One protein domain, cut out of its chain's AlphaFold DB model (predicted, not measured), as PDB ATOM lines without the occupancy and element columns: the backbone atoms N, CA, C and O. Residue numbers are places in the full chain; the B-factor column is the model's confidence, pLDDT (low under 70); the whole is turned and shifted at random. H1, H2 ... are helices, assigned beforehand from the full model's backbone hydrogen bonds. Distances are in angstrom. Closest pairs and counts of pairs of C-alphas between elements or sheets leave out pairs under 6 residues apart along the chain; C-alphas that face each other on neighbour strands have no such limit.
ATOM      1  N   ALA A 235      28.431 -30.881   6.111       77.62
ATOM      2  CA  ALA A 235      27.687 -30.391   7.265       77.62
ATOM      3  C   ALA A 235      28.658 -30.033   8.400       77.62
ATOM      4  O   ALA A 235      29.530 -30.831   8.733       77.62
ATOM      5  N   PHE A 236      28.510 -28.843   8.986       79.75
ATOM      6  CA  PHE A 236      29.428 -28.345  10.017       79.75
ATOM      7  C   PHE A 236      29.278 -29.087  11.353       79.75
ATOM      8  O   PHE A 236      30.267 -29.345  12.034       79.75
ATOM      9  N   PHE A 237      28.047 -29.464  11.713       77.44
ATOM     10  CA  PHE A 237      27.745 -30.167  12.966       77.44
ATOM     11  C   PHE A 237      27.651 -31.689  12.790       77.44
ATOM     12  O   PHE A 237      27.175 -32.389  13.682       77.44
ATOM     13  N   SER A 238      28.071 -32.225  11.639       73.06
ATOM     14  CA  SER A 238      28.077 -33.670  11.424       73.06
ATOM     15  C   SER A 238      29.184 -34.331  12.236       73.06
ATOM     16  O   SER A 238      30.262 -33.781  12.403       73.06
ATOM     17  N   GLU A 239      28.957 -35.549  12.708       62.53
ATOM     18  CA  GLU A 239      29.957 -36.329  13.452       62.53
ATOM     19  C   GLU A 239      30.896 -37.132  12.522       62.53
ATOM     20  O   GLU A 239      31.650 -37.992  12.970       62.53
ATOM     21  N   GLY A 240      30.812 -36.879  11.210       66.12
ATOM     22  CA  GLY A 240      31.560 -37.565  10.156       66.12
ATOM     23  C   GLY A 240      32.898 -36.908   9.789       66.12
ATOM     24  O   GLY A 240      33.618 -36.385  10.636       66.12
ATOM     25  N   ASP A 241      33.243 -36.971   8.499       66.19
ATOM     26  CA  ASP A 241      34.475 -36.406   7.931       66.19
ATOM     27  C   ASP A 241      34.422 -34.869   7.892       66.19
ATOM     28  O   ASP A 241      34.111 -34.249   6.873       66.19
ATOM     29  N   ASN A 242      34.718 -34.254   9.036       69.94
ATOM     30  CA  ASN A 242      34.835 -32.804   9.191       69.94
ATOM     31  C   ASN A 242      36.188 -32.261   8.708       69.94
ATOM     32  O   ASN A 242      36.488 -31.088   8.933       69.94
ATOM     33  N   GLY A 243      36.997 -33.084   8.037       78.19
ATOM     34  CA  GLY A 243      38.344 -32.720   7.636       78.19
ATOM     35  C   GLY A 243      39.338 -32.696   8.798       78.19
ATOM     36  O   GLY A 243      39.132 -33.303   9.850       78.19
ATOM     37  N   GLN A 244      40.450 -32.012   8.570       83.69
ATOM     38  CA  GLN A 244      41.552 -31.861   9.507       83.69
ATOM     39  C   GLN A 244      41.182 -30.867  10.613       83.69
ATOM     40  O   GLN A 244      40.623 -29.796  10.350       83.69
ATOM     41  N   GLY A 245      41.501 -31.232  11.855       85.31
ATOM     42  CA  GLY A 245      41.389 -30.346  13.004       85.31
ATOM     43  C   GLY A 245      42.495 -29.293  13.023       85.31
ATOM     44  O   GLY A 245      43.321 -29.176  12.105       85.31
ATOM     45  N   LEU A 246      42.525 -28.501  14.090       87.38
ATOM     46  CA  LEU A 246      43.514 -27.432  14.238       87.38
ATOM     47  C   LEU A 246      44.961 -27.966  14.335       87.38
ATOM     48  O   LEU A 246      45.912 -27.242  14.028       87.38
ATOM     49  N   GLU A 247      45.143 -29.243  14.678       87.81
ATOM     50  CA  GLU A 247      46.433 -29.943  14.724       87.81
ATOM     51  C   GLU A 247      47.186 -29.976  13.390       87.81
ATOM     52  O   GLU A 247      48.416 -30.067  13.383       87.81
ATOM     53  N   ALA A 248      46.485 -29.837  12.263       88.19
ATOM     54  CA  ALA A 248      47.114 -29.742  10.948       88.19
ATOM     55  C   ALA A 248      47.855 -28.412  10.716       88.19
ATOM     56  O   ALA A 248      48.597 -28.277   9.739       88.19
ATOM     57  N   TYR A 249      47.698 -27.436  11.617       89.69
ATOM     58  CA  TYR A 249      48.270 -26.095  11.507       89.69
ATOM     59  C   TYR A 249      49.262 -25.805  12.651       89.69
ATOM     60  O   TYR A 249      49.011 -24.938  13.494       89.69
ATOM     61  N   PRO A 250      50.437 -26.468  12.684       88.44
ATOM     62  CA  PRO A 250      51.386 -26.364  13.797       88.44
ATOM     63  C   PRO A 250      51.876 -24.931  14.047       88.44
ATOM     64  O   PRO A 250      52.030 -24.520  15.191       88.44
ATOM     65  N   HIS A 251      52.047 -24.128  12.993       89.38
ATOM     66  CA  HIS A 251      52.455 -22.726  13.131       89.38
ATOM     67  C   HIS A 251      51.417 -21.863  13.864       89.38
ATOM     68  O   HIS A 251      51.796 -20.960  14.609       89.38
ATOM     69  N   LEU A 252      50.121 -22.138  13.672       88.62
ATOM     70  CA  LEU A 252      49.054 -21.433  14.385       88.62
ATOM     71  C   LEU A 252      49.020 -21.852  15.851       88.62
ATOM     72  O   LEU A 252      48.905 -20.991  16.715       88.62
ATOM     73  N   LEU A 253      49.198 -23.145  16.135       90.00
ATOM     74  CA  LEU A 253      49.291 -23.649  17.506       90.00
ATOM     75  C   LEU A 253      50.477 -23.038  18.263       90.00
ATOM     76  O   LEU A 253      50.319 -22.590  19.395       90.00
ATOM     77  N   GLU A 254      51.651 -22.941  17.636       91.00
ATOM     78  CA  GLU A 254      52.823 -22.299  18.246       91.00
ATOM     79  C   GLU A 254      52.590 -20.819  18.575       91.00
ATOM     80  O   GLU A 254      53.051 -20.332  19.609       91.00
ATOM     81  N   GLN A 255      51.907 -20.084  17.694       88.25
ATOM     82  CA  GLN A 255      51.541 -18.688  17.944       88.25
ATOM     83  C   GLN A 255      50.482 -18.581  19.040       88.25
ATOM     84  O   GLN A 255      50.626 -17.769  19.951       88.25
ATOM     85  N   MET A 256      49.474 -19.447  19.001       89.38
ATOM     86  CA  MET A 256      48.395 -19.488  19.976       89.38
ATOM     87  C   MET A 256      48.923 -19.757  21.385       89.38
ATOM     88  O   MET A 256      48.588 -19.017  22.300       89.38
ATOM     89  N   VAL A 257      49.824 -20.729  21.564       89.50
ATOM     90  CA  VAL A 257      50.444 -21.021  22.872       89.50
ATOM     91  C   VAL A 257      51.213 -19.815  23.425       89.50
ATOM     92  O   VAL A 257      51.236 -19.610  24.636       89.50
ATOM     93  N   LYS A 258      51.820 -18.988  22.562       89.75
ATOM     94  CA  LYS A 258      52.534 -17.771  22.987       89.75
ATOM     95  C   LYS A 258      51.590 -16.658  23.446       89.75
ATOM     96  O   LYS A 258      51.950 -15.918  24.355       89.75
ATOM     97  N   VAL A 259      50.425 -16.536  22.811       88.88
ATOM     98  CA  VAL A 259      49.451 -15.447  23.028       88.88
ATOM     99  C   VAL A 259      48.339 -15.864  24.010       88.88
ATOM    100  O   VAL A 259      47.624 -15.022  24.529       88.88
ATOM    101  N   TRP A 260      48.205 -17.153  24.346       87.56
ATOM    102  CA  TRP A 260      47.072 -17.698  25.114       87.56
ATOM    103  C   TRP A 260      46.784 -16.987  26.443       87.56
ATOM    104  O   TRP A 260      45.630 -16.770  26.791       87.56
ATOM    105  N   ASN A 261      47.829 -16.630  27.195       85.56
ATOM    106  CA  ASN A 261      47.701 -15.964  28.496       85.56
ATOM    107  C   ASN A 261      47.933 -14.446  28.406       85.56
ATOM    108  O   ASN A 261      48.405 -13.825  29.361       85.56
ATOM    109  N   THR A 262      47.687 -13.858  27.239       85.69
ATOM    110  CA  THR A 262      47.851 -12.426  26.998       85.69
ATOM    111  C   THR A 262      46.511 -11.823  26.559       85.69
ATOM    112  O   THR A 262      45.662 -12.534  26.015       85.69
ATOM    113  N   PRO A 263      46.258 -10.525  26.813       81.25
ATOM    114  CA  PRO A 263      44.977  -9.902  26.466       81.25
ATOM    115  C   PRO A 263      44.717  -9.855  24.949       81.25
ATOM    116  O   PRO A 263      43.585  -9.649  24.522       81.25
ATOM    117  N   GLU A 264      45.743 -10.078  24.124       84.12
ATOM    118  CA  GLU A 264      45.655 -10.101  22.662       84.12
ATOM    119  C   GLU A 264      45.060 -11.407  22.100       84.12
ATOM    120  O   GLU A 264      44.804 -11.494  20.894       84.12
ATOM    121  N   ILE A 265      44.796 -12.417  22.942       88.06
ATOM    122  CA  ILE A 265      44.224 -13.698  22.498       88.06
ATOM    123  C   ILE A 265      42.863 -13.523  21.813       88.06
ATOM    124  O   ILE A 265      42.591 -14.180  20.810       88.06
ATOM    125  N   GLY A 266      42.040 -12.583  22.295       85.06
ATOM    126  CA  GLY A 266      40.743 -12.268  21.693       85.06
ATOM    127  C   GLY A 266      40.886 -11.760  20.258       85.06
ATOM    128  O   GLY A 266      40.300 -12.334  19.345       85.06
ATOM    129  N   SER A 267      41.754 -10.764  20.043       86.62
ATOM    130  CA  SER A 267      42.028 -10.236  18.699       86.62
ATOM    131  C   SER A 267      42.636 -11.282  17.766       86.62
ATOM    132  O   SER A 267      42.318 -11.307  16.582       86.62
ATOM    133  N   PHE A 268      43.467 -12.187  18.295       88.75
ATOM    134  CA  PHE A 268      44.027 -13.280  17.503       88.75
ATOM    135  C   PHE A 268      42.941 -14.253  17.020       88.75
ATOM    136  O   PHE A 268      42.972 -14.688  15.870       88.75
ATOM    137  N   PHE A 269      41.959 -14.576  17.867       89.38
ATOM    138  CA  PHE A 269      40.818 -15.390  17.454       89.38
ATOM    139  C   PHE A 269      39.917 -14.676  16.453       89.38
ATOM    140  O   PHE A 269      39.481 -15.307  15.491       89.38
ATOM    141  N   ASP A 270      39.672 -13.381  16.635       88.06
ATOM    142  CA  ASP A 270      38.885 -12.597  15.683       88.06
ATOM    143  C   ASP A 270      39.567 -12.563  14.301       88.06
ATOM    144  O   ASP A 270      38.912 -12.796  13.287       88.06
ATOM    145  N   ASP A 271      40.894 -12.410  14.253       87.69
ATOM    146  CA  ASP A 271      41.681 -12.475  13.013       87.69
ATOM    147  C   ASP A 271      41.620 -13.847  12.317       87.69
ATOM    148  O   ASP A 271      41.748 -13.931  11.091       87.69
ATOM    149  N   LEU A 272      41.462 -14.929  13.086       87.06
ATOM    150  CA  LEU A 272      41.333 -16.288  12.555       87.06
ATOM    151  C   LEU A 272      39.916 -16.593  12.063       87.06
ATOM    152  O   LEU A 272      39.770 -17.304  11.065       87.06
ATOM    153  N   VAL A 273      38.903 -16.084  12.767       88.44
ATOM    154  CA  VAL A 273      37.477 -16.325  12.513       88.44
ATOM    155  C   VAL A 273      36.971 -15.484  11.341       88.44
ATOM    156  O   VAL A 273      36.330 -16.020  10.434       88.44
ATOM    157  N   PHE A 274      37.278 -14.188  11.327       86.25
ATOM    158  CA  PHE A 274      36.823 -13.264  10.290       86.25
ATOM    159  C   PHE A 274      37.801 -13.215   9.114       86.25
ATOM    160  O   PHE A 274      39.022 -13.142   9.286       86.25
ATOM    161  N   ASP A 275      37.270 -13.222   7.889       79.12
ATOM    162  CA  ASP A 275      38.111 -13.103   6.701       79.12
ATOM    163  C   ASP A 275      38.442 -11.636   6.392       79.12
ATOM    164  O   ASP A 275      37.707 -10.911   5.725       79.12
ATOM    165  N   HIS A 276      39.626 -11.212   6.823       68.62
ATOM    166  CA  HIS A 276      40.170  -9.887   6.526       68.62
ATOM    167  C   HIS A 276      40.842  -9.789   5.138       68.62
ATOM    168  O   HIS A 276      41.440  -8.762   4.805       68.62
ATOM    169  N   ARG A 277      40.817 -10.858   4.324       62.06
ATOM    170  CA  ARG A 277      41.598 -10.991   3.075       62.06
ATOM    171  C   ARG A 277      40.748 -11.279   1.832       62.06
ATOM    172  O   ARG A 277      41.306 -11.637   0.788       62.06
ATOM    173  N   GLY A 278      39.432 -11.085   1.918       56.22
ATOM    174  CA  GLY A 278      38.528 -11.035   0.765       56.22
ATOM    175  C   GLY A 278      38.480 -12.319  -0.071       56.22
ATOM    176  O   GLY A 278      38.423 -12.239  -1.296       56.22
ATOM    177  N   GLY A 279      38.551 -13.492   0.562       57.88
ATOM    178  CA  GLY A 279      38.350 -14.795  -0.078       57.88
ATOM    179  C   GLY A 279      39.572 -15.374  -0.795       57.88
ATOM    180  O   GLY A 279      39.454 -16.363  -1.514       57.88
ATOM    181  N   THR A 280      40.761 -14.787  -0.624       56.97
ATOM    182  CA  THR A 280      41.979 -15.239  -1.332       56.97
ATOM    183  C   THR A 280      42.596 -16.512  -0.722       56.97
ATOM    184  O   THR A 280      43.484 -17.127  -1.313       56.97
ATOM    185  N   ARG A 281      42.159 -16.920   0.477       67.31
ATOM    186  CA  ARG A 281      42.582 -18.164   1.139       67.31
ATOM    187  C   ARG A 281      41.483 -19.216   1.052       67.31
ATOM    188  O   ARG A 281      40.305 -18.891   0.987       67.31
ATOM    189  N   ALA A 282      41.890 -20.485   1.076       72.44
ATOM    190  CA  ALA A 282      40.968 -21.611   0.984       72.44
ATOM    191  C   ALA A 282      39.934 -21.639   2.125       72.44
ATOM    192  O   ALA A 282      38.842 -22.137   1.889       72.44
ATOM    193  N   GLY A 283      40.230 -21.043   3.288       84.44
ATOM    194  CA  GLY A 283      39.432 -21.159   4.512       84.44
ATOM    195  C   GLY A 283      39.951 -22.272   5.424       84.44
ATOM    196  O   GLY A 283      40.775 -23.086   4.997       84.44
ATOM    197  N   PHE A 284      39.489 -22.313   6.674       88.38
ATOM    198  CA  PHE A 284      39.699 -23.462   7.561       88.38
ATOM    199  C   PHE A 284      38.680 -24.561   7.278       88.38
ATOM    200  O   PHE A 284      37.505 -24.272   7.061       88.38
ATOM    201  N   GLU A 285      39.114 -25.819   7.313       88.31
ATOM    202  CA  GLU A 285      38.188 -26.954   7.253       88.31
ATOM    203  C   GLU A 285      37.247 -26.963   8.478       88.31
ATOM    204  O   GLU A 285      37.582 -26.374   9.514       88.31
ATOM    205  N   PRO A 286      36.067 -27.613   8.392       88.25
ATOM    206  CA  PRO A 286      35.053 -27.565   9.449       88.25
ATOM    207  C   PRO A 286      35.587 -27.992  10.825       88.25
ATOM    208  O   PRO A 286      35.252 -27.367  11.831       88.25
ATOM    209  N   GLY A 287      36.452 -29.011  10.866       88.56
ATOM    210  CA  GLY A 287      37.112 -29.497  12.080       88.56
ATOM    211  C   GLY A 287      37.967 -28.419  12.745       88.56
ATOM    212  O   GLY A 287      37.686 -28.026  13.874       88.56
ATOM    213  N   ALA A 288      38.944 -27.873  12.017       90.19
ATOM    214  CA  ALA A 288      39.801 -26.804  12.525       90.19
ATOM    215  C   ALA A 288      39.006 -25.560  12.949       90.19
ATOM    216  O   ALA A 288      39.305 -24.954  13.976       90.19
ATOM    217  N   TYR A 289      37.973 -25.185  12.192       90.81
ATOM    218  CA  TYR A 289      37.149 -24.023  12.527       90.81
ATOM    219  C   TYR A 289      36.340 -24.235  13.816       90.81
ATOM    220  O   TYR A 289      36.239 -23.325  14.640       90.81
ATOM    221  N   ARG A 290      35.816 -25.446  14.040       89.25
ATOM    222  CA  ARG A 290      35.145 -25.813  15.295       89.25
ATOM    223  C   ARG A 290      36.095 -25.737  16.488       89.25
ATOM    224  O   ARG A 290      35.713 -25.183  17.517       89.25
ATOM    225  N   ASP A 291      37.319 -26.239  16.342       91.00
ATOM    226  CA  ASP A 291      38.335 -26.153  17.395       91.00
ATOM    227  C   ASP A 291      38.675 -24.692  17.722       91.00
ATOM    228  O   ASP A 291      38.760 -24.322  18.890       91.00
ATOM    229  N   ILE A 292      38.804 -23.832  16.703       91.44
ATOM    230  CA  ILE A 292      39.045 -22.392  16.881       91.44
ATOM    231  C   ILE A 292      37.898 -21.733  17.661       91.44
ATOM    232  O   ILE A 292      38.161 -20.991  18.607       91.44
ATOM    233  N   LEU A 293      36.638 -22.007  17.303       90.69
ATOM    234  CA  LEU A 293      35.477 -21.454  18.013       90.69
ATOM    235  C   LEU A 293      35.402 -21.935  19.468       90.69
ATOM    236  O   LEU A 293      35.130 -21.129  20.358       90.69
ATOM    237  N   LEU A 294      35.686 -23.216  19.718       90.31
ATOM    238  CA  LEU A 294      35.745 -23.779  21.068       90.31
ATOM    239  C   LEU A 294      36.849 -23.117  21.901       90.31
ATOM    240  O   LEU A 294      36.635 -22.726  23.045       90.31
ATOM    241  N   LEU A 295      38.045 -22.973  21.337       91.19
ATOM    242  CA  LEU A 295      39.158 -22.342  22.039       91.19
ATOM    243  C   LEU A 295      38.886 -20.857  22.305       91.19
ATOM    244  O   LEU A 295      39.262 -20.364  23.366       91.19
ATOM    245  N   ARG A 296      38.180 -20.169  21.402       89.56
ATOM    246  CA  ARG A 296      37.710 -18.795  21.611       89.56
ATOM    247  C   ARG A 296      36.717 -18.699  22.770       89.56
ATOM    248  O   ARG A 296      36.847 -17.776  23.569       89.56
ATOM    249  N   SER A 297      35.761 -19.627  22.888       88.31
ATOM    250  CA  SER A 297      34.807 -19.618  24.009       88.31
ATOM    251  C   SER A 297      35.520 -19.864  25.337       88.31
ATOM    252  O   SER A 297      35.332 -19.109  26.283       88.31
ATOM    253  N   ILE A 298      36.443 -20.833  25.375       89.50
ATOM    254  CA  ILE A 298      37.274 -21.083  26.558       89.50
ATOM    255  C   ILE A 298      38.103 -19.842  26.898       89.50
ATOM    256  O   ILE A 298      38.156 -19.455  28.059       89.50
ATOM    257  N   ALA A 299      38.736 -19.202  25.910       86.19
ATOM    258  CA  ALA A 299      39.517 -17.983  26.117       86.19
ATOM    259  C   ALA A 299      38.658 -16.828  26.664       86.19
ATOM    260  O   ALA A 299      39.133 -16.051  27.492       86.19
ATOM    261  N   HIS A 300      37.398 -16.733  26.235       83.88
ATOM    262  CA  HIS A 300      36.443 -15.767  26.765       83.88
ATOM    263  C   HIS A 300      36.111 -16.047  28.239       83.88
ATOM    264  O   HIS A 300      36.216 -15.140  29.063       83.88
ATOM    265  N   ASP A 301      35.813 -17.304  28.580       83.06
ATOM    266  CA  ASP A 301      35.452 -17.727  29.939       83.06
ATOM    267  C   ASP A 301      36.615 -17.590  30.929       83.06
ATOM    268  O   ASP A 301      36.435 -17.204  32.086       83.06
ATOM    269  N   VAL A 302      37.831 -17.922  30.484       76.25
ATOM    270  CA  VAL A 302      39.030 -17.884  31.329       76.25
ATOM    271  C   VAL A 302      39.636 -16.498  31.441       76.25
ATOM    272  O   VAL A 302      40.487 -16.340  32.309       76.25
ATOM    273  N   SER A 303      39.242 -15.525  30.608       64.25
ATOM    274  CA  SER A 303      39.737 -14.146  30.663       64.25
ATOM    275  C   SER A 303      39.209 -13.462  31.930       64.25
ATOM    276  O   SER A 303      38.118 -12.875  31.932       64.25
ATOM    277  N   PRO A 304      39.956 -13.490  33.044       54.28
ATOM    278  CA  PRO A 304      39.453 -13.060  34.326       54.28
ATOM    279  C   PRO A 304      39.773 -11.574  34.427       54.28
ATOM    280  O   PRO A 304      40.830 -11.264  34.953       54.28
ATOM    281  N   LEU A 305      38.953 -10.684  33.840       50.41
ATOM    282  CA  LEU A 305      38.947  -9.215  34.068       50.41
ATOM    283  C   LEU A 305      37.925  -8.472  33.166       50.41
ATOM    284  O   LEU A 305      38.248  -7.473  32.529       50.41
ATOM    285  N   LYS A 306      36.659  -8.916  33.126       45.50
ATOM    286  CA  LYS A 306      35.539  -8.043  32.695       45.50
ATOM    287  C   LYS A 306      34.442  -7.861  33.755       45.50
ATOM    288  O   LYS A 306      33.673  -6.916  33.668       45.50
ATOM    289  N   HIS A 307      34.426  -8.687  34.806       40.44
ATOM    290  CA  HIS A 307      33.463  -8.602  35.917       40.44
ATOM    291  C   HIS A 307      33.963  -7.826  37.153       40.44
ATOM    292  O   HIS A 307      33.375  -7.932  38.226       40.44
ATOM    293  N   ALA A 308      35.047  -7.055  37.033       34.91
ATOM    294  CA  ALA A 308      35.565  -6.225  38.121       34.91
ATOM    295  C   ALA A 308      35.966  -4.830  37.608       34.91
ATOM    296  O   ALA A 308      37.146  -4.481  37.605       34.91
ATOM    297  N   ALA A 309      34.981  -4.058  37.150       33.28
ATOM    298  CA  ALA A 309      35.068  -2.608  36.994       33.28
ATOM    299  C   ALA A 309      33.697  -1.990  37.281       33.28
ATOM    300  O   ALA A 309      32.700  -2.542  36.766       33.28
TER     301      ALA A 309
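What this domain is: This is residues 235 to 309 of the 309 residues of an uncharacterized protein of Hydrogenophilales bacterium 17-62-8 (UniProt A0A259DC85). Three helices stand roughly side by side, their centres at the corners of a triangle, each running the opposite way to the one before; the longest, H3, packs on H2, while H1 stands apart from H3. Unnamed stretches lead into H1 and out of H3, and residues 276 to 282 of the link from H2 to H3 stick out as a free loop. The printed part has 75 residues with three named helices, in the order H1, H2, H3, and no named strand; its class is all helix, though under half of the residues, 36, are in named elements. The whole is only just loose, close to compact, with a radius of gyration of the C-alphas of 13.7 A, and elongated, with spans of 43 by 28 by 22 A.

Where its parts are: Start at C-alpha 235, at (27.687, -30.391, 7.265), and pass residues 235 to 249, which hold no named element. Find C-alpha 250 at (51.386, -26.364, 13.797); there H1 begins, residues 250 to 259, 14.4 A long. H2 follows as residues 265 to 273, 12.3 A long. H3, residues 286 to 302, runs 24.3 A and ends at C-alpha 302, at (39.030, -17.884, 31.329).

How they stand to each other: Look first at Val 259 and Ile 265, whose C-alphas are the closest of H1 and H2, 5.5 A apart. This helical hairpin only just touches, with 3 pairs of C-alphas within 8 A, at a shallow tilt of 31 degrees, opposite ways. H2 and H3 form a second helical hairpin and touch, their closest C-alphas being those of Phe 269 and Arg 296, 6.2 A apart. They stand at a shallow tilt of 22 degrees, opposite ways. H1 and H3 are apart. In H1, H2 and H3 every O i to N i+4 pair is within hydrogen-bond range.

The domain as a whole: The C-alphas farthest apart are those of Asp 241 and Ala 309, the chain's last residue, at 44.6 A. The printed part has no cut. The link from H1 to H2 is tight; that from H2 to H3 is long, 12 residues. In the B-factor column the mean pLDDT of the printed part is 79.6, and you will find values under 70 at residues 239 to 242, 276 to 281 and 303 to 309.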